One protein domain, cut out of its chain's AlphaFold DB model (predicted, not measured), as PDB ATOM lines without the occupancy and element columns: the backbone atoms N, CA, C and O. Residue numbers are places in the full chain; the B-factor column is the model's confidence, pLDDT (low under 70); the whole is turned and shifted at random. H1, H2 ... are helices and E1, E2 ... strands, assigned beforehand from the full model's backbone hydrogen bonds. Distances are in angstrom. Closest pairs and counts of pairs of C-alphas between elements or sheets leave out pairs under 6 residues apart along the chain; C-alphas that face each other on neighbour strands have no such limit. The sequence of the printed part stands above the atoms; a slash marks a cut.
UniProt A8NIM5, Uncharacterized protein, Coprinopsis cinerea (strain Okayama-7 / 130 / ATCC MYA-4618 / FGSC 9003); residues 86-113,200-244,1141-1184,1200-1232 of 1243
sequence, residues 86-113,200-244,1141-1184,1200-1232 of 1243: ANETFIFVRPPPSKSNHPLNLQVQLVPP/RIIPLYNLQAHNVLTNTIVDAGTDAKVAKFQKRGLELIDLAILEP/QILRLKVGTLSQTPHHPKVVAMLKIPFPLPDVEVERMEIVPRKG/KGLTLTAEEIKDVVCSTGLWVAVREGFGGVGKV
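This is residues 86 to 113, 200 to 244, 1141 to 1184 and 1200 to 1232 of the 1243 residues of an uncharacterized protein of Coprinopsis cinerea (strain Okayama-7 / 130 / ATCC MYA-4618 / FGSC 9003) (UniProt A8NIM5). One antiparallel sheet of nine strands curls like part of a barrel round a single long helix, H1, which runs through the middle of the domain. The ring stays open, its edge strands E7 and E8 being apart, and a small hairpin, E10 and E11, sits near the beginning of H1. The printed part has 150 residues, with eleven named strands, E1 to E11, followed by one named helix; the class is mixed, helices and strands. The large sheet runs E7 E6 E5 E4 E3 E2 E1 E9 E8. The whole is compact, with a radius of gyration of the C-alphas of 15.8 A and spans of 47 by 33 by 29 A.

From edge to edge the strongly twisted sheet holds E7, residues 240 to 242, E6, 233 to 236, E5, 225 to 230, E4, 216 to 219, E3, 202 to 208, E2, 106 to 111, E1, 86 to 93, E9, 1159 to 1167, and E8, 1142 to 1152. Its strands' lines turn by 67 degrees and the way across it by 147 degrees. E3 E4 E5 E6 E7 form a meander, each strand the antiparallel neighbour of the one before. Along the sheet, pairs within hydrogen-bond range include N 242 and O 234 at 2.8 A, N 228 and O 235 at 2.8 A, N 217 and O 227 at 2.8 A, N 206 and O 218 at 2.8 A, N 108 and O 205 at 2.8 A, N 91 and O 109 at 2.8 A, N 90 and O 1163 at 2.8 A, and N 1149 and O 1164 at 2.8 A. H1, residues 1206 to 1223, is on one face of this sheet, two layers, and the sheet curls round it. The closest C-alphas of H1 and E8 are those of Gly 1217 and Leu 1150, 6.9 A apart; those of H1 and E5 are Ser 1215 and Ala 227, 7.2 A apart. In H1 every O i to N i+4 pair is within hydrogen-bond range. E10, residues 1171 to 1173, and E11, residues 1178 to 1180, form a hairpin, with N 1180 and O 1171 at 2.9 A. The closest C-alphas of E10 and H1, Asp 1171 and Ala 1206, are 4.9 A apart.

E1 begins at C-alpha 86 (44.966, 155.585, -9.434) and is 21.8 A long. E8 measures 29.5 A, E9 21.9 A and E3 17.6 A. H1, 25.3 A long, ends at C-alpha 1223 (32.715, 139.879, 10.551).

The C-alphas farthest apart, Ser 98 and Gln 1141, are 51.1 A apart. Residues 114 to 199, 245 to 1140 and 1185 to 1199 are not printed; the C-alpha gaps are 10.7 A, 22.9 A and 20.9 A. E1 to E2 is a long link. Residues 1184 and 1232 have pLDDT under 70.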
ATOM      1  N   ALA A  86      44.206 156.599 -10.143       89.75
ATOM      2  CA  ALA A  86      44.966 155.585  -9.434       89.75
ATOM      3  C   ALA A  86      44.154 155.111  -8.220       89.75
ATOM      4  O   ALA A  86      43.275 155.811  -7.729       89.75
ATOM      5  N   ASN A  87      44.413 153.897  -7.746       94.50
ATOM      6  CA  ASN A  87      43.794 153.417  -6.516       94.50
ATOM      7  C   ASN A  87      44.909 153.171  -5.502       94.50
ATOM      8  O   ASN A  87      45.786 152.335  -5.746       94.50
ATOM      9  N   GLU A  88      44.866 153.874  -4.371       95.50
ATOM     10  CA  GLU A  88      45.615 153.453  -3.190       95.50
ATOM     11  C   GLU A  88      45.126 152.048  -2.820       95.50
ATOM     12  O   GLU A  88      43.921 151.779  -2.774       95.50
ATOM     13  N   THR A  89      46.062 151.117  -2.643       96.62
ATOM     14  CA  THR A  89      45.744 149.710  -2.390       96.62
ATOM     15  C   THR A  89      46.236 149.339  -1.004       96.62
ATOM     16  O   THR A  89      47.431 149.212  -0.760       96.62
ATOM     17  N   PHE A  90      45.293 149.147  -0.097       97.62
ATOM     18  CA  PHE A  90      45.518 148.700   1.263       97.62
ATOM     19  C   PHE A  90      45.325 147.182   1.308       97.62
ATOM     20  O   PHE A  90      44.404 146.636   0.697       97.62
ATOM     21  N   ILE A  91      46.189 146.478   2.027       97.31
ATOM     22  CA  ILE A  91      46.073 145.039   2.266       97.31
ATOM     23  C   ILE A  91      45.882 144.792   3.757       97.31
ATOM     24  O   ILE A  91      46.576 145.371   4.591       97.31
ATOM     25  N   PHE A  92      44.927 143.933   4.098       97.56
ATOM     26  CA  PHE A  92      44.730 143.459   5.462       97.56
ATOM     27  C   PHE A  92      45.497 142.152   5.597       97.56
ATOM     28  O   PHE A  92      45.138 141.158   4.962       97.56
ATOM     29  N   VAL A  93      46.565 142.137   6.386       96.62
ATOM     30  CA  VAL A  93      47.419 140.960   6.573       96.62
ATOM     31  C   VAL A  93      47.274 140.377   7.967       96.62
ATOM     32  O   VAL A  93      47.054 141.100   8.937       96.62
ATOM     33  N   ARG A  94      47.467 139.063   8.091       94.12
ATOM     34  CA  ARG A  94      47.836 138.489   9.387       94.12
ATOM     35  C   ARG A  94      49.309 138.815   9.660       94.12
ATOM     36  O   ARG A  94      50.130 138.642   8.750       94.12
ATOM     37  N   PRO A  95      49.681 139.239  10.880       90.31
ATOM     38  CA  PRO A  95      51.080 139.251  11.279       90.31
ATOM     39  C   PRO A  95      51.635 137.813  11.229       90.31
ATOM     40  O   PRO A  95      50.866 136.849  11.297       90.31
ATOM     41  N   PRO A  96      52.963 137.627  11.126       88.44
ATOM     42  CA  PRO A  96      53.570 136.310  11.297       88.44
ATOM     43  C   PRO A  96      53.117 135.674  12.626       88.44
ATOM     44  O   PRO A  96      53.074 136.395  13.625       88.44
ATOM     45  N   PRO A  97      52.829 134.357  12.688       83.31
ATOM     46  CA  PRO A  97      52.373 133.707  13.924       83.31
ATOM     47  C   PRO A  97      53.318 133.898  15.121       83.31
ATOM     48  O   PRO A  97      52.871 133.979  16.257       83.31
ATOM     49  N   SER A  98      54.620 134.066  14.866       85.38
ATOM     50  CA  SER A  98      55.633 134.403  15.876       85.38
ATOM     51  C   SER A  98      55.485 135.798  16.502       85.38
ATOM     52  O   SER A  98      56.094 136.057  17.535       85.38
ATOM     53  N   LYS A  99      54.699 136.704  15.901       78.69
ATOM     54  CA  LYS A  99      54.422 138.061  16.411       78.69
ATOM     55  C   LYS A  99      53.030 138.217  17.030       78.69
ATOM     56  O   LYS A  99      52.832 139.134  17.818       78.69
ATOM     57  N   SER A 100      52.070 137.352  16.701       81.12
ATOM     58  CA  SER A 100      50.832 137.222  17.478       81.12
ATOM     59  C   SER A 100      50.216 135.837  17.331       81.12
ATOM     60  O   SER A 100      49.979 135.359  16.222       81.12
ATOM     61  N   ASN A 101      49.865 135.251  18.475       80.81
ATOM     62  CA  ASN A 101      49.091 134.016  18.564       80.81
ATOM     63  C   ASN A 101      47.590 134.225  18.278       80.81
ATOM     64  O   ASN A 101      46.854 133.247  18.150       80.81
ATOM     65  N   HIS A 102      47.111 135.474  18.224       86.38
ATOM     66  CA  HIS A 102      45.685 135.765  18.131       86.38
ATOM     67  C   HIS A 102      45.229 135.922  16.664       86.38
ATOM     68  O   HIS A 102      45.689 136.835  15.976       86.38
ATOM     69  N   PRO A 103      44.299 135.085  16.157       85.25
ATOM     70  CA  PRO A 103      43.964 135.024  14.729       85.25
ATOM     71  C   PRO A 103      43.133 136.213  14.222       85.25
ATOM     72  O   PRO A 103      42.936 136.332  13.010       85.25
ATOM     73  N   LEU A 104      42.631 137.059  15.133       88.88
ATOM     74  CA  LEU A 104      41.962 138.323  14.810       88.88
ATOM     75  C   LEU A 104      42.915 139.530  14.852       88.88
ATOM     76  O   LEU A 104      42.486 140.628  14.512       88.88
ATOM     77  N   ASN A 105      44.186 139.362  15.248       92.75
ATOM     78  CA  ASN A 105      45.156 140.441  15.074       92.75
ATOM     79  C   ASN A 105      45.446 140.569  13.581       92.75
ATOM     80  O   ASN A 105      45.951 139.638  12.953       92.75
ATOM     81  N   LEU A 106      45.107 141.723  13.019       96.00
ATOM     82  CA  LEU A 106      45.253 142.036  11.605       96.00
ATOM     83  C   LEU A 106      45.988 143.364  11.476       96.00
ATOM     84  O   LEU A 106      45.727 144.290  12.238       96.00
ATOM     85  N   GLN A 107      46.885 143.469  10.506       96.25
ATOM     86  CA  GLN A 107      47.561 144.717  10.180       96.25
ATOM     87  C   GLN A 107      47.058 145.227   8.832       96.25
ATOM     88  O   GLN A 107      47.082 144.504   7.837       96.25
ATOM     89  N   VAL A 108      46.613 146.476   8.794       97.69
ATOM     90  CA  VAL A 108      46.360 147.212   7.559       97.69
ATOM     91  C   VAL A 108      47.688 147.784   7.085       97.69
ATOM     92  O   VAL A 108      48.380 148.470   7.839       97.69
ATOM     93  N   GLN A 109      48.047 147.507   5.837       97.06
ATOM     94  CA  GLN A 109      49.257 148.027   5.215       97.06
ATOM     95  C   GLN A 109      48.910 148.716   3.897       97.06
ATOM     96  O   GLN A 109      48.229 148.129   3.057       97.06
ATOM     97  N   LEU A 110      49.407 149.930   3.681       97.00
ATOM     98  CA  LEU A 110      49.389 150.569   2.373       97.00
ATOM     99  C   LEU A 110      50.453 149.923   1.481       97.00
ATOM    100  O   LEU A 110      51.642 149.894   1.808       97.00
ATOM    101  N   VAL A 111      50.021 149.439   0.320       95.75
ATOM    102  CA  VAL A 111      50.880 149.154  -0.826       95.75
ATOM    103  C   VAL A 111      50.859 150.412  -1.694       95.75
ATOM    104  O   VAL A 111      49.825 150.695  -2.309       95.75
ATOM    105  N   PRO A 112      51.961 151.187  -1.766       92.12
ATOM    106  CA  PRO A 112      52.016 152.349  -2.642       92.12
ATOM    107  C   PRO A 112      51.650 151.943  -4.076       92.12
ATOM    108  O   PRO A 112      52.120 150.890  -4.536       92.12
ATOM    109  N   PRO A 113      50.824 152.730  -4.795       84.94
ATOM    110  CA  PRO A 113      50.514 152.436  -6.186       84.94
ATOM    111  C   PRO A 113      51.836 152.311  -6.940       84.94
ATOM    112  O   PRO A 113      52.699 153.181  -6.833       84.94
ATOM    113  N   ARG A 200      58.280 149.481  -0.663       90.31
ATOM    114  CA  ARG A 200      58.150 149.558   0.793       90.31
ATOM    115  C   ARG A 200      56.670 149.602   1.152       90.31
ATOM    116  O   ARG A 200      56.025 150.638   1.039       90.31
ATOM    117  N   ILE A 201      56.149 148.450   1.555       93.69
ATOM    118  CA  ILE A 201      54.821 148.314   2.144       93.69
ATOM    119  C   ILE A 201      54.846 149.060   3.483       93.69
ATOM    120  O   ILE A 201      55.757 148.854   4.289       93.69
ATOM    121  N   ILE A 202      53.884 149.956   3.693       95.81
ATOM    122  CA  ILE A 202      53.826 150.832   4.867       95.81
ATOM    123  C   ILE A 202      52.728 150.299   5.794       95.81
ATOM    124  O   ILE A 202      51.563 150.321   5.398       95.81
ATOM    125  N   PRO A 203      53.044 149.784   6.996       96.38
ATOM    126  CA  PRO A 203      52.012 149.445   7.968       96.38
ATOM    127  C   PRO A 203      51.340 150.735   8.455       96.38
ATOM    128  O   PRO A 203      52.037 151.698   8.760       96.38
ATOM    129  N   LEU A 204      50.006 150.749   8.508       96.50
ATOM    130  CA  LEU A 204      49.223 151.918   8.926       96.50
ATOM    131  C   LEU A 204      48.430 151.666  10.203       96.50
ATOM    132  O   LEU A 204      48.503 152.473  11.114       96.50
ATOM    133  N   TYR A 205      47.726 150.535  10.317       97.12
ATOM    134  CA  TYR A 205      46.930 150.246  11.514       97.12
ATOM    135  C   TYR A 205      47.098 148.797  11.970       97.12
ATOM    136  O   TYR A 205      47.125 147.879  11.151       97.12
ATOM    137  N   ASN A 206      47.154 148.581  13.281       96.12
ATOM    138  CA  ASN A 206      47.150 147.275  13.926       96.12
ATOM    139  C   ASN A 206      45.817 147.080  14.662       96.12
ATOM    140  O   ASN A 206      45.523 147.792  15.621       96.12
ATOM    141  N   LEU A 207      45.035 146.072  14.276       95.94
ATOM    142  CA  LEU A 207      43.974 145.543  15.128       95.94
ATOM    143  C   LEU A 207      44.612 144.717  16.245       95.94
ATOM    144  O   LEU A 207      45.111 143.612  16.021       95.94
ATOM    145  N   GLN A 208      44.581 145.268  17.452       93.56
ATOM    146  CA  GLN A 208      44.906 144.578  18.689       93.56
ATOM    147  C   GLN A 208      43.614 143.947  19.217       93.56
ATOM    148  O   GLN A 208      42.767 144.617  19.813       93.56
ATOM    149  N   ALA A 209      43.433 142.656  18.935       90.31
ATOM    150  CA  ALA A 209      42.317 141.885  19.451       90.31
ATOM    151  C   ALA A 209      42.738 141.119  20.712       90.31
ATOM    152  O   ALA A 209      43.811 140.516  20.766       90.31
ATOM    153  N   HIS A 210      41.888 141.158  21.736       83.44
ATOM    154  CA  HIS A 210      42.197 140.649  23.069       83.44
ATOM    155  C   HIS A 210      41.027 139.837  23.613       83.44
ATOM    156  O   HIS A 210      39.885 140.274  23.544       83.44
ATOM    157  N   ASN A 211      41.311 138.705  24.262       72.12
ATOM    158  CA  ASN A 211      40.249 137.830  24.771       72.12
ATOM    159  C   ASN A 211      39.409 138.426  25.922       72.12
ATOM    160  O   ASN A 211      38.386 137.853  26.283       72.12
ATOM    161  N   VAL A 212      39.859 139.532  26.526       73.81
ATOM    162  CA  VAL A 212      39.270 140.130  27.744       73.81
ATOM    163  C   VAL A 212      39.026 141.642  27.605       73.81
ATOM    164  O   VAL A 212      38.208 142.202  28.328       73.81
ATOM    165  N   LEU A 213      39.709 142.317  26.675       72.38
ATOM    166  CA  LEU A 213      39.596 143.764  26.464       72.38
ATOM    167  C   LEU A 213      38.834 144.053  25.169       72.38
ATOM    168  O   LEU A 213      38.854 143.252  24.238       72.38
ATOM    169  N   THR A 214      38.200 145.224  25.082       77.56
ATOM    170  CA  THR A 214      37.627 145.719  23.821       77.56
ATOM    171  C   THR A 214      38.702 145.749  22.740       77.56
ATOM    172  O   THR A 214      39.736 146.384  22.946       77.56
ATOM    173  N   ASN A 215      38.454 145.111  21.595       90.31
ATOM    174  CA  ASN A 215      39.381 145.143  20.465       90.31
ATOM    175  C   ASN A 215      39.630 146.603  20.040       90.31
ATOM    176  O   ASN A 215      38.676 147.364  19.850       90.31
ATOM    177  N   THR A 216      40.892 146.993  19.872       94.75
ATOM    178  CA  THR A 216      41.280 148.359  19.486       94.75
ATOM    179  C   THR A 216      42.085 148.363  18.199       94.75
ATOM    180  O   THR A 216      42.954 147.517  17.996       94.75
ATOM    181  N   ILE A 217      41.814 149.341  17.341       96.31
ATOM    182  CA  ILE A 217      42.658 149.689  16.202       96.31
ATOM    183  C   ILE A 217      43.631 150.763  16.691       96.31
ATOM    184  O   ILE A 217      43.198 151.827  17.141       96.31
ATOM    185  N   VAL A 218      44.928 150.484  16.611       96.44
ATOM    186  CA  VAL A 218      45.987 151.474  16.851       96.44
ATOM    187  C   VAL A 218      46.703 151.809  15.548       96.44
ATOM    188  O   VAL A 218      46.800 150.956  14.669       96.44
ATOM    189  N   ASP A 219      47.220 153.025  15.422       96.44
ATOM    190  CA  ASP A 219      48.169 153.388  14.370       96.44
ATOM    191  C   ASP A 219      49.468 152.573  14.523       96.44
ATOM    192  O   ASP A 219      49.952 152.336  15.629       96.44
ATOM    193  N   ALA A 220      50.033 152.110  13.411       94.94
ATOM    194  CA  ALA A 220      51.148 151.167  13.404       94.94
ATOM    195  C   ALA A 220      52.542 151.820  13.452       94.94
ATOM    196  O   ALA A 220      53.539 151.093  13.480       94.94
ATOM    197  N   GLY A 221      52.626 153.156  13.441       94.31
ATOM    198  CA  GLY A 221      53.864 153.916  13.642       94.31
ATOM    199  C   GLY A 221      53.996 154.536  15.038       94.31
ATOM    200  O   GLY A 221      55.112 154.833  15.463       94.31
ATOM    201  N   THR A 222      52.879 154.726  15.744       95.75
ATOM    202  CA  THR A 222      52.789 155.463  17.017       95.75
ATOM    203  C   THR A 222      52.101 154.688  18.148       95.75
ATOM    204  O   THR A 222      52.139 155.147  19.289       95.75
ATOM    205  N   ASP A 223      51.447 153.558  17.847       94.75
ATOM    206  CA  ASP A 223      50.551 152.805  18.743       94.75
ATOM    207  C   ASP A 223      49.411 153.653  19.367       94.75
ATOM    208  O   ASP A 223      48.736 153.230  20.312       94.75
ATOM    209  N   ALA A 224      49.133 154.838  18.807       95.69
ATOM    210  CA  ALA A 224      48.006 155.677  19.196       95.69
ATOM    211  C   ALA A 224      46.679 154.993  18.837       95.69
ATOM    212  O   ALA A 224      46.518 154.462  17.740       95.69
ATOM    213  N   LYS A 225      45.702 155.002  19.750       95.75
ATOM    214  CA  LYS A 225      44.388 154.388  19.510       95.75
ATOM    215  C   LYS A 225      43.585 155.246  18.532       95.75
ATOM    216  O   LYS A 225      43.200 156.355  18.879       95.75
ATOM    217  N   VAL A 226      43.311 154.700  17.349       95.94
ATOM    218  CA  VAL A 226      42.496 155.330  16.294       95.94
ATOM    219  C   VAL A 226      41.029 154.930  16.445       95.94
ATOM    220  O   VAL A 226      40.134 155.753  16.279       95.94
ATOM    221  N   ALA A 227      40.761 153.669  16.804       96.56
ATOM    222  CA  ALA A 227      39.394 153.191  16.983       96.56
ATOM    223  C   ALA A 227      39.251 152.119  18.071       96.56
ATOM    224  O   ALA A 227      40.196 151.397  18.405       96.56
ATOM    225  N   LYS A 228      38.033 151.963  18.587       95.31
ATOM    226  CA  LYS A 228      37.662 150.980  19.606       95.31
ATOM    227  C   LYS A 228      36.340 150.306  19.246       95.31
ATOM    228  O   LYS A 228      35.320 150.955  19.023       95.31
ATOM    229  N   PHE A 229      36.351 148.976  19.221       92.75
ATOM    230  CA  PHE A 229      35.142 148.179  19.054       92.75
ATOM    231  C   PHE A 229      34.383 148.116  20.382       92.75
ATOM    232  O   PHE A 229      34.809 147.458  21.335       92.75
ATOM    233  N   GLN A 230      33.255 148.815  20.438       92.62
ATOM    234  CA  GLN A 230      32.284 148.736  21.520       92.62
ATOM    235  C   GLN A 230      31.232 147.656  21.232       92.62
ATOM    236  O   GLN A 230      31.044 147.226  20.097       92.62
ATOM    237  N   LYS A 231      30.455 147.273  22.254       88.31
ATOM    238  CA  LYS A 231      29.305 146.364  22.086       88.31
ATOM    239  C   LYS A 231      28.197 146.945  21.186       88.31
ATOM    240  O   LYS A 231      27.453 146.175  20.599       88.31
ATOM    241  N   ARG A 232      28.078 148.277  21.100       88.06
ATOM    242  CA  ARG A 232      27.079 148.985  20.271       88.06
ATOM    243  C   ARG A 232      27.628 149.528  18.943       88.06
ATOM    244  O   ARG A 232      26.861 150.089  18.177       88.06
ATOM    245  N   GLY A 233      28.924 149.388  18.654       91.81
ATOM    246  CA  GLY A 233      29.485 149.893  17.398       91.81
ATOM    247  C   GLY A 233      30.976 150.198  17.417       91.81
ATOM    248  O   GLY A 233      31.735 149.644  18.212       91.81
ATOM    249  N   LEU A 234      31.397 151.068  16.501       94.81
ATOM    250  CA  LEU A 234      32.787 151.458  16.289       94.81
ATOM    251  C   LEU A 234      32.991 152.917  16.707       94.81
ATOM    252  O   LEU A 234      32.532 153.840  16.045       94.81
ATOM    253  N   GLU A 235      33.703 153.112  17.807       95.75
ATOM    254  CA  GLU A 235      34.151 154.416  18.291       95.75
ATOM    255  C   GLU A 235      35.450 154.781  17.566       95.75
ATOM    256  O   GLU A 235      36.485 154.167  17.821       95.75
ATOM    257  N   LEU A 236      35.394 155.740  16.642       95.50
ATOM    258  CA  LEU A 236      36.567 156.404  16.073       95.50
ATOM    259  C   LEU A 236      36.948 157.547  17.009       95.50
ATOM    260  O   LEU A 236      36.164 158.472  17.236       95.50
ATOM    261  N   ILE A 237      38.136 157.443  17.593       95.06
ATOM    262  CA  ILE A 237      38.592 158.329  18.661       95.06
ATOM    263  C   ILE A 237      38.830 159.726  18.081       95.06
ATOM    264  O   ILE A 237      39.339 159.865  16.973       95.06
ATOM    265  N   ASP A 238      38.389 160.743  18.820       93.56
ATOM    266  CA  ASP A 238      38.373 162.161  18.433       93.56
ATOM    267  C   ASP A 238      37.603 162.499  17.130       93.56
ATOM    268  O   ASP A 238      37.677 163.637  16.670       93.56
ATOM    269  N   LEU A 239      36.824 161.557  16.565       92.44
ATOM    270  CA  LEU A 239      36.052 161.744  15.326       92.44
ATOM    271  C   LEU A 239      34.546 161.470  15.483       92.44
ATOM    272  O   LEU A 239      33.740 162.389  15.368       92.44
ATOM    273  N   ALA A 240      34.136 160.210  15.686       92.81
ATOM    274  CA  ALA A 240      32.722 159.814  15.628       92.81
ATOM    275  C   ALA A 240      32.439 158.449  16.276       92.81
ATOM    276  O   ALA A 240      33.267 157.540  16.242       92.81
ATOM    277  N   ILE A 241      31.214 158.250  16.769       94.50
ATOM    278  CA  ILE A 241      30.700 156.924  17.140       94.50
ATOM    279  C   ILE A 241      29.815 156.418  15.996       94.50
ATOM    280  O   ILE A 241      28.809 157.039  15.666       94.50
ATOM    281  N   LEU A 242      30.193 155.293  15.385       95.00
ATOM    282  CA  LEU A 242      29.488 154.682  14.258       95.00
ATOM    283  C   LEU A 242      28.686 153.455  14.710       95.00
ATOM    284  O   LEU A 242      29.262 152.441  15.115       95.00
ATOM    285  N   GLU A 243      27.361 153.521  14.588       95.31
ATOM    286  CA  GLU A 243      26.462 152.391  14.850       95.31
ATOM    287  C   GLU A 243      26.319 151.486  13.600       95.31
ATOM    288  O   GLU A 243      25.975 151.965  12.514       95.31
ATOM    289  N   PRO A 244      26.600 150.170  13.699       92.19
ATOM    290  CA  PRO A 244      26.608 149.254  12.559       92.19
ATOM    291  C   PRO A 244      25.193 148.770  12.197       92.19
ATOM    292  O   PRO A 244      24.796 147.651  12.512       92.19
ATOM    293  N   GLN A1141      18.067 166.021  -0.642       91.31
ATOM    294  CA  GLN A1141      19.440 166.188  -1.095       91.31
ATOM    295  C   GLN A1141      20.307 165.142  -0.388       91.31
ATOM    296  O   GLN A1141      20.534 165.210   0.821       91.31
ATOM    297  N   ILE A1142      20.750 164.133  -1.146       95.25
ATOM    298  CA  ILE A1142      21.609 163.049  -0.659       95.25
ATOM    299  C   ILE A1142      22.889 163.015  -1.494       95.25
ATOM    300  O   ILE A1142      22.892 162.516  -2.625       95.25
ATOM    301  N   LEU A1143      24.007 163.459  -0.918       96.75
ATOM    302  CA  LEU A1143      25.319 163.249  -1.524       96.75
ATOM    303  C   LEU A1143      25.691 161.762  -1.445       96.75
ATOM    304  O   LEU A1143      25.490 161.121  -0.412       96.75
ATOM    305  N   ARG A1144      26.245 161.192  -2.526       97.19
ATOM    306  CA  ARG A1144      26.623 159.767  -2.599       97.19
ATOM    307  C   ARG A1144      27.980 159.563  -3.278       97.19
ATOM    308  O   ARG A1144      28.060 159.477  -4.500       97.19
ATOM    309  N   LEU A1145      29.038 159.418  -2.481       97.31
ATOM    310  CA  LEU A1145      30.417 159.233  -2.943       97.31
ATOM    311  C   LEU A1145      30.878 157.778  -2.754       97.31
ATOM    312  O   LEU A1145      30.826 157.228  -1.656       97.31
ATOM    313  N   LYS A1146      31.381 157.133  -3.814       97.38
ATOM    314  CA  LYS A1146      32.007 155.804  -3.715       97.38
ATOM    315  C   LYS A1146      33.439 155.944  -3.187       97.38
ATOM    316  O   LYS A1146      34.337 156.289  -3.948       97.38
ATOM    317  N   VAL A1147      33.649 155.624  -1.911       97.81
ATOM    318  CA  VAL A1147      34.925 155.847  -1.203       97.81
ATOM    319  C   VAL A1147      35.855 154.629  -1.179       97.81
ATOM    320  O   VAL A1147      37.048 154.788  -0.955       97.81
ATOM    321  N   GLY A1148      35.372 153.414  -1.461       97.88
ATOM    322  CA  GLY A1148      36.266 152.252  -1.536       97.88
ATOM    323  C   GLY A1148      35.633 150.956  -2.036       97.88
ATOM    324  O   GLY A1148      34.413 150.847  -2.186       97.88
ATOM    325  N   THR A1149      36.471 149.947  -2.288       97.56
ATOM    326  CA  THR A1149      36.052 148.563  -2.563       97.56
ATOM    327  C   THR A1149      36.953 147.547  -1.866       97.56
ATOM    328  O   THR A1149      38.169 147.601  -2.043       97.56
ATOM    329  N   LEU A1150      36.367 146.603  -1.132       97.75
ATOM    330  CA  LEU A1150      37.046 145.577  -0.341       97.75
ATOM    331  C   LEU A1150      36.783 144.183  -0.937       97.75
ATOM    332  O   LEU A1150      35.646 143.714  -0.968       97.75
ATOM    333  N   SER A1151      37.842 143.516  -1.387       96.25
ATOM    334  CA  SER A1151      37.821 142.153  -1.933       96.25
ATOM    335  C   SER A1151      38.482 141.181  -0.958       96.25
ATOM    336  O   SER A1151      39.554 141.486  -0.435       96.25
ATOM    337  N   GLN A1152      37.910 139.994  -0.745       95.81
ATOM    338  CA  GLN A1152      38.636 138.911  -0.072       95.81
ATOM    339  C   GLN A1152      39.807 138.443  -0.960       95.81
ATOM    340  O   GLN A1152      39.733 138.530  -2.181       95.81
ATOM    341  N   THR A1153      40.889 137.938  -0.363       94.88
ATOM    342  CA  THR A1153      42.035 137.364  -1.097       94.88
ATOM    343  C   THR A1153      42.305 135.920  -0.648       94.88
ATOM    344  O   THR A1153      43.340 135.653  -0.033       94.88
ATOM    345  N   PRO A1154      41.379 134.969  -0.895       88.44
ATOM    346  CA  PRO A1154      41.383 133.647  -0.254       88.44
ATOM    347  C   PRO A1154      42.655 132.826  -0.517       88.44
ATOM    348  O   PRO A1154      43.071 132.059   0.347       88.44
ATOM    349  N   HIS A1155      43.287 133.009  -1.678       87.06
ATOM    350  CA  HIS A1155      44.471 132.254  -2.092       87.06
ATOM    351  C   HIS A1155      45.801 132.786  -1.529       87.06
ATOM    352  O   HIS A1155      46.831 132.140  -1.718       87.06
ATOM    353  N   HIS A1156      45.829 133.947  -0.859       91.44
ATOM    354  CA  HIS A1156      47.085 134.533  -0.387       91.44
ATOM    355  C   HIS A1156      47.350 134.206   1.097       91.44
ATOM    356  O   HIS A1156      46.641 134.705   1.969       91.44
ATOM    357  N   PRO A1157      48.413 133.452   1.446       88.19
ATOM    358  CA  PRO A1157      48.565 132.853   2.781       88.19
ATOM    359  C   PRO A1157      48.724 133.868   3.926       88.19
ATOM    360  O   PRO A1157      48.502 133.524   5.086       88.19
ATOM    361  N   LYS A1158      49.110 135.113   3.615       93.50
ATOM    362  CA  LYS A1158      49.265 136.206   4.594       93.50
ATOM    363  C   LYS A1158      48.236 137.331   4.458       93.50
ATOM    364  O   LYS A1158      48.104 138.101   5.400       93.50
ATOM    365  N   VAL A1159      47.530 137.457   3.326       95.88
ATOM    366  CA  VAL A1159      46.615 138.594   3.069       95.88
ATOM    367  C   VAL A1159      45.187 138.074   3.154       95.88
ATOM    368  O   VAL A1159      44.806 137.157   2.437       95.88
ATOM    369  N   VAL A1160      44.414 138.657   4.060       95.69
ATOM    370  CA  VAL A1160      43.011 138.332   4.328       95.69
ATOM    371  C   VAL A1160      42.093 138.990   3.297       95.69
ATOM    372  O   VAL A1160      41.173 138.347   2.783       95.69
ATOM    373  N   ALA A1161      42.359 140.261   2.991       97.31
ATOM    374  CA  ALA A1161      41.601 141.048   2.032       97.31
ATOM    375  C   ALA A1161      42.428 142.209   1.461       97.31
ATOM    376  O   ALA A1161      43.451 142.608   2.021       97.31
ATOM    377  N   MET A1162      41.942 142.773   0.360       97.31
ATOM    378  CA  MET A1162      42.498 143.927  -0.338       97.31
ATOM    379  C   MET A1162      41.425 145.015  -0.452       97.31
ATOM    380  O   MET A1162      40.382 144.806  -1.071       97.31
ATOM    381  N   LEU A1163      41.702 146.182   0.120       98.06
ATOM    382  CA  LEU A1163      40.881 147.387   0.068       98.06
ATOM    383  C   LEU A1163      41.494 148.368  -0.940       98.06
ATOM    384  O   LEU A1163      42.653 148.747  -0.821       98.06
ATOM    385  N   LYS A1164      40.722 148.789  -1.938       97.31
ATOM    386  CA  LYS A1164      41.115 149.812  -2.916       97.31
ATOM    387  C   LYS A1164      40.316 151.084  -2.670       97.31
ATOM    388  O   LYS A1164      39.087 151.020  -2.622       97.31
ATOM    389  N   ILE A1165      41.010 152.209  -2.538       97.56
ATOM    390  CA  ILE A1165      40.436 153.548  -2.357       97.56
ATOM    391  C   ILE A1165      40.838 154.404  -3.573       97.56
ATOM    392  O   ILE A1165      42.004 154.343  -3.980       97.56
ATOM    393  N   PRO A1166      39.919 155.170  -4.195       96.00
ATOM    394  CA  PRO A1166      40.262 156.087  -5.284       96.00
ATOM    395  C   PRO A1166      41.304 157.128  -4.856       96.00
ATOM    396  O   PRO A1166      41.230 157.658  -3.751       96.00
ATOM    397  N   PHE A1167      42.257 157.442  -5.734       93.19
ATOM    398  CA  PHE A1167      43.306 158.430  -5.492       93.19
ATOM    399  C   PHE A1167      43.405 159.463  -6.637       93.19
ATOM    400  O   PHE A1167      43.540 159.063  -7.800       93.19
ATOM    401  N   PRO A1168      43.410 160.776  -6.330       94.19
ATOM    402  CA  PRO A1168      43.130 161.357  -5.015       94.19
ATOM    403  C   PRO A1168      41.682 161.087  -4.578       94.19
ATOM    404  O   PRO A1168      40.769 161.055  -5.402       94.19
ATOM    405  N   LEU A1169      41.485 160.904  -3.273       95.81
ATOM    406  CA  LEU A1169      40.164 160.965  -2.653       95.81
ATOM    407  C   LEU A1169      39.881 162.449  -2.332       95.81
ATOM    408  O   LEU A1169      40.813 163.139  -1.905       95.81
ATOM    409  N   PRO A1170      38.672 162.976  -2.590       96.62
ATOM    410  CA  PRO A1170      38.344 164.368  -2.288       96.62
ATOM    411  C   PRO A1170      38.069 164.568  -0.791       96.62
ATOM    412  O   PRO A1170      37.790 163.605  -0.074       96.62
ATOM    413  N   ASP A1171      38.102 165.825  -0.351       96.31
ATOM    414  CA  ASP A1171      37.503 166.231   0.923       96.31
ATOM    415  C   ASP A1171      35.986 166.443   0.715       96.31
ATOM    416  O   ASP A1171      35.516 166.578  -0.420       96.31
ATOM    417  N   VAL A1172      35.192 166.443   1.786       97.06
ATOM    418  CA  VAL A1172      33.731 166.615   1.701       97.06
ATOM    419  C   VAL A1172      33.245 167.587   2.773       97.06
ATOM    420  O   VAL A1172      33.311 167.288   3.964       97.06
ATOM    421  N   GLU A1173      32.717 168.736   2.352       95.81
ATOM    422  CA  GLU A1173      32.062 169.698   3.242       95.81
ATOM    423  C   GLU A1173      30.657 169.180   3.575       95.81
ATOM    424  O   GLU A1173      29.749 169.201   2.740       95.81
ATOM    425  N   VAL A1174      30.476 168.677   4.801       95.69
ATOM    426  CA  VAL A1174      29.253 167.977   5.229       95.69
ATOM    427  C   VAL A1174      28.048 168.912   5.191       95.69
ATOM    428  O   VAL A1174      26.991 168.530   4.695       95.69
ATOM    429  N   GLU A1175      28.227 170.144   5.666       93.25
ATOM    430  CA  GLU A1175      27.158 171.142   5.785       93.25
ATOM    431  C   GLU A1175      26.677 171.687   4.437       93.25
ATOM    432  O   GLU A1175      25.488 171.957   4.270       93.25
ATOM    433  N   ARG A1176      27.588 171.821   3.462       93.44
ATOM    434  CA  ARG A1176      27.246 172.181   2.075       93.44
ATOM    435  C   ARG A1176      26.800 170.983   1.243       93.44
ATOM    436  O   ARG A1176      26.286 171.161   0.145       93.44
ATOM    437  N   MET A1177      27.006 169.769   1.757       95.12
ATOM    438  CA  MET A1177      26.833 168.510   1.029       95.12
ATOM    439  C   MET A1177      27.688 168.449  -0.251       95.12
ATOM    440  O   MET A1177      27.334 167.767  -1.215       95.12
ATOM    441  N   GLU A1178      28.818 169.162  -0.262       95.31
ATOM    442  CA  GLU A1178      29.649 169.400  -1.441       95.31
ATOM    443  C   GLU A1178      30.927 168.550  -1.397       95.31
ATOM    444  O   GLU A1178      31.588 168.413  -0.366       95.31
ATOM    445  N   ILE A1179      31.289 167.968  -2.542       95.69
ATOM    446  CA  ILE A1179      32.586 167.308  -2.717       95.69
ATOM    447  C   ILE A1179      33.599 168.397  -3.049       95.69
ATOM    448  O   ILE A1179      33.562 168.933  -4.152       95.69
ATOM    449  N   VAL A1180      34.534 168.666  -2.141       95.12
ATOM    450  CA  VAL A1180      35.643 169.587  -2.391       95.12
ATOM    451  C   VAL A1180      36.755 168.808  -3.105       95.12
ATOM    452  O   VAL A1180      37.441 167.984  -2.486       95.12
ATOM    453  N   PRO A1181      36.964 169.006  -4.423       91.94
ATOM    454  CA  PRO A1181      38.046 168.336  -5.121       91.94
ATOM    455  C   PRO A1181      39.369 168.863  -4.572       91.94
ATOM    456  O   PRO A1181      39.667 170.054  -4.675       91.94
ATOM    457  N   ARG A1182      40.189 167.970  -4.006       87.94
ATOM    458  CA  ARG A1182      41.510 168.356  -3.509       87.94
ATOM    459  C   ARG A1182      42.301 169.062  -4.598       87.94
ATOM    460  O   ARG A1182      42.545 168.489  -5.661       87.94
ATOM    461  N   LYS A1183      42.728 170.291  -4.298       84.12
ATOM    462  CA  LYS A1183      43.509 171.174  -5.176       84.12
ATOM    463  C   LYS A1183      44.954 170.666  -5.265       84.12
ATOM    464  O   LYS A1183      45.887 171.220  -4.696       84.12
ATOM    465  N   GLY A1184      45.096 169.489  -5.869       69.50
ATOM    466  CA  GLY A1184      46.240 168.609  -5.688       69.50
ATOM    467  C   GLY A1184      47.477 169.054  -6.454       69.50
ATOM    468  O   GLY A1184      47.511 168.955  -7.676       69.50
ATOM    469  N   LYS A1200      34.197 177.423   7.821       86.19
ATOM    470  CA  LYS A1200      34.339 177.083   9.251       86.19
ATOM    471  C   LYS A1200      33.486 175.875   9.682       86.19
ATOM    472  O   LYS A1200      33.450 175.560  10.868       86.19
ATOM    473  N   GLY A1201      32.800 175.230   8.738       90.56
ATOM    474  CA  GLY A1201      31.917 174.092   8.981       90.56
ATOM    475  C   GLY A1201      32.602 172.725   8.957       90.56
ATOM    476  O   GLY A1201      33.764 172.583   8.562       90.56
ATOM    477  N   LEU A1202      31.857 171.691   9.352       92.81
ATOM    478  CA  LEU A1202      32.330 170.309   9.393       92.81
ATOM    479  C   LEU A1202      32.751 169.825   7.996       92.81
ATOM    480  O   LEU A1202      31.921 169.593   7.113       92.81
ATOM    481  N   THR A1203      34.054 169.618   7.826       95.12
ATOM    482  CA  THR A1203      34.666 169.091   6.602       95.12
ATOM    483  C   THR A1203      35.319 167.754   6.916       95.12
ATOM    484  O   THR A1203      36.216 167.696   7.749       95.12
ATOM    485  N   LEU A1204      34.881 166.686   6.249       96.81
ATOM    486  CA  LEU A1204      35.525 165.378   6.321       96.81
ATOM    487  C   LEU A1204      36.695 165.366   5.343       96.81
ATOM    488  O   LEU A1204      36.493 165.384   4.125       96.81
ATOM    489  N   THR A1205      37.915 165.339   5.863       96.25
ATOM    490  CA  THR A1205      39.107 165.281   5.022       96.25
ATOM    491  C   THR A1205      39.282 163.904   4.385       96.25
ATOM    492  O   THR A1205      38.840 162.880   4.909       96.25
ATOM    493  N   ALA A1206      39.986 163.853   3.256       95.88
ATOM    494  CA  ALA A1206      40.303 162.609   2.564       95.88
ATOM    495  C   ALA A1206      41.013 161.579   3.465       95.88
ATOM    496  O   ALA A1206      40.816 160.380   3.280       95.88
ATOM    497  N   GLU A1207      41.820 162.015   4.438       94.69
ATOM    498  CA  GLU A1207      42.483 161.128   5.400       94.69
ATOM    499  C   GLU A1207      41.511 160.594   6.455       94.69
ATOM    500  O   GLU A1207      41.475 159.384   6.651       94.69
ATOM    501  N   GLU A1208      40.636 161.421   7.031       95.88
ATOM    502  CA  GLU A1208      39.592 160.939   7.955       95.88
ATOM    503  C   GLU A1208      38.638 159.960   7.251       95.88
ATOM    504  O   GLU A1208      38.262 158.926   7.805       95.88
ATOM    505  N   ILE A1209      38.301 160.211   5.978       97.44
ATOM    506  CA  ILE A1209      37.523 159.272   5.159       97.44
ATOM    507  C   ILE A1209      38.312 157.966   4.932       97.44
ATOM    508  O   ILE A1209      37.719 156.887   5.012       97.44
ATOM    509  N   LYS A1210      39.636 158.011   4.704       96.62
ATOM    510  CA  LYS A1210      40.485 156.801   4.628       96.62
ATOM    511  C   LYS A1210      40.526 156.048   5.961       96.62
ATOM    512  O   LYS A1210      40.385 154.825   5.934       96.62
ATOM    513  N   ASP A1211      40.656 156.734   7.095       95.62
ATOM    514  CA  ASP A1211      40.667 156.141   8.440       95.62
ATOM    515  C   ASP A1211      39.341 155.423   8.739       95.62
ATOM    516  O   ASP A1211      39.335 154.259   9.162       95.62
ATOM    517  N   VAL A1212      38.205 156.068   8.440       97.06
ATOM    518  CA  VAL A1212      36.862 155.479   8.577       97.06
ATOM    519  C   VAL A1212      36.702 154.260   7.664       97.06
ATOM    520  O   VAL A1212      36.222 153.211   8.104       97.06
ATOM    521  N   VAL A1213      37.105 154.354   6.392       97.62
ATOM    522  CA  VAL A1213      36.961 153.265   5.407       97.62
ATOM    523  C   VAL A1213      37.902 152.096   5.714       97.62
ATOM    524  O   VAL A1213      37.504 150.941   5.558       97.62
ATOM    525  N   CYS A1214      39.108 152.350   6.224       97.50
ATOM    526  CA  CYS A1214      40.003 151.298   6.706       97.50
ATOM    527  C   CYS A1214      39.431 150.615   7.953       97.50
ATOM    528  O   CYS A1214      39.347 149.388   7.987       97.50
ATOM    529  N   SER A1215      38.969 151.384   8.943       96.69
ATOM    530  CA  SER A1215      38.455 150.855  10.214       96.69
ATOM    531  C   SER A1215      37.146 150.072  10.046       96.69
ATOM    532  O   SER A1215      37.013 148.953  10.549       96.69
ATOM    533  N   THR A1216      36.192 150.605   9.276       97.06
ATOM    534  CA  THR A1216      34.934 149.905   8.960       97.06
ATOM    535  C   THR A1216      35.148 148.743   7.986       97.06
ATOM    536  O   THR A1216      34.527 147.693   8.143       97.06
ATOM    537  N   GLY A1217      36.080 148.860   7.034       97.06
ATOM    538  CA  GLY A1217      36.470 147.747   6.164       97.06
ATOM    539  C   GLY A1217      37.095 146.589   6.946       97.06
ATOM    540  O   GLY A1217      36.807 145.425   6.670       97.06
ATOM    541  N   LEU A1218      37.901 146.893   7.968       96.00
ATOM    542  CA  LEU A1218      38.507 145.900   8.853       96.00
ATOM    543  C   LEU A1218      37.452 145.179   9.707       96.00
ATOM    544  O   LEU A1218      37.529 143.960   9.862       96.00
ATOM    545  N   TRP A1219      36.420 145.896  10.171       93.81
ATOM    546  CA  TRP A1219      35.240 145.290  10.803       93.81
ATOM    547  C   TRP A1219      34.526 144.311   9.863       93.81
ATOM    548  O   TRP A1219      34.312 143.162  10.249       93.81
ATOM    549  N   VAL A1220      34.236 144.716   8.617       95.12
ATOM    550  CA  VAL A1220      33.639 143.829   7.596       95.12
ATOM    551  C   VAL A1220      34.512 142.588   7.376       95.12
ATOM    552  O   VAL A1220      33.991 141.476   7.350       95.12
ATOM    553  N   ALA A1221      35.836 142.738   7.289       94.88
ATOM    554  CA  ALA A1221      36.743 141.611   7.063       94.88
ATOM    555  C   ALA A1221      36.773 140.587   8.213       94.88
ATOM    556  O   ALA A1221      36.860 139.382   7.957       94.88
ATOM    557  N   VAL A1222      36.680 141.043   9.468       93.00
ATOM    558  CA  VAL A1222      36.576 140.158  10.642       93.00
ATOM    559  C   VAL A1222      35.189 139.512  10.715       93.00
ATOM    560  O   VAL A1222      35.096 138.299  10.902       93.00
ATOM    561  N   ARG A1223      34.125 140.299  10.518       90.62
ATOM    562  CA  ARG A1223      32.715 139.879  10.551       90.62
ATOM    563  C   ARG A1223      32.397 138.797   9.515       90.62
ATOM    564  O   ARG A1223      31.852 137.755   9.862       90.62
ATOM    565  N   GLU A1224      32.762 139.028   8.255       91.81
ATOM    566  CA  GLU A1224      32.531 138.098   7.136       91.81
ATOM    567  C   GLU A1224      33.498 136.894   7.157       91.81
ATOM    568  O   GLU A1224      33.396 135.970   6.344       91.81
ATOM    569  N   GLY A1225      34.456 136.889   8.089       91.88
ATOM    570  CA  GLY A1225      35.411 135.809   8.296       91.88
ATOM    571  C   GLY A1225      36.361 135.578   7.120       91.88
ATOM    572  O   GLY A1225      36.674 134.430   6.768       91.88
ATOM    573  N   PHE A1226      36.804 136.666   6.483       93.12
ATOM    574  CA  PHE A1226      37.709 136.633   5.336       93.12
ATOM    575  C   PHE A1226      39.003 135.874   5.661       93.12
ATOM    576  O   PHE A1226      39.501 135.905   6.785       93.12
ATOM    577  N   GLY A1227      39.544 135.125   4.694       86.12
ATOM    578  CA  GLY A1227      40.754 134.308   4.897       86.12
ATOM    579  C   GLY A1227      40.650 133.280   6.042       86.12
ATOM    580  O   GLY A1227      41.670 132.841   6.579       86.12
ATOM    581  N   GLY A1228      39.434 132.946   6.491       86.12
ATOM    582  CA  GLY A1228      39.189 132.086   7.651       86.12
ATOM    583  C   GLY A1228      39.360 132.771   9.014       86.12
ATOM    584  O   GLY A1228      39.400 132.079  10.028       86.12
ATOM    585  N   VAL A1229      39.469 134.106   9.070       84.50
ATOM    586  CA  VAL A1229      39.341 134.875  10.325       84.50
ATOM    587  C   VAL A1229      37.996 134.509  10.969       84.50
ATOM    588  O   VAL A1229      37.020 134.293  10.260       84.50
ATOM    589  N   GLY A1230      37.945 134.301  12.286       73.50
ATOM    590  CA  GLY A1230      36.725 133.873  12.997       73.50
ATOM    591  C   GLY A1230      36.173 132.467  12.668       73.50
ATOM    592  O   GLY A1230      35.466 131.901  13.493       73.50
ATOM    593  N   LYS A1231      36.514 131.847  11.524       74.69
ATOM    594  CA  LYS A1231      35.992 130.523  11.111       74.69
ATOM    595  C   LYS A1231      36.576 129.342  11.897       74.69
ATOM    596  O   LYS A1231      36.093 128.218  11.761       74.69
ATOM    597  N   VAL A1232      37.599 129.572  12.723       66.50
ATOM    598  CA  VAL A1232      38.150 128.563  13.637       66.50
ATOM    599  C   VAL A1232      37.175 128.368  14.802       66.50
ATOM    600  O   VAL A1232      37.358 128.925  15.880       66.50
TER     601      VAL A1232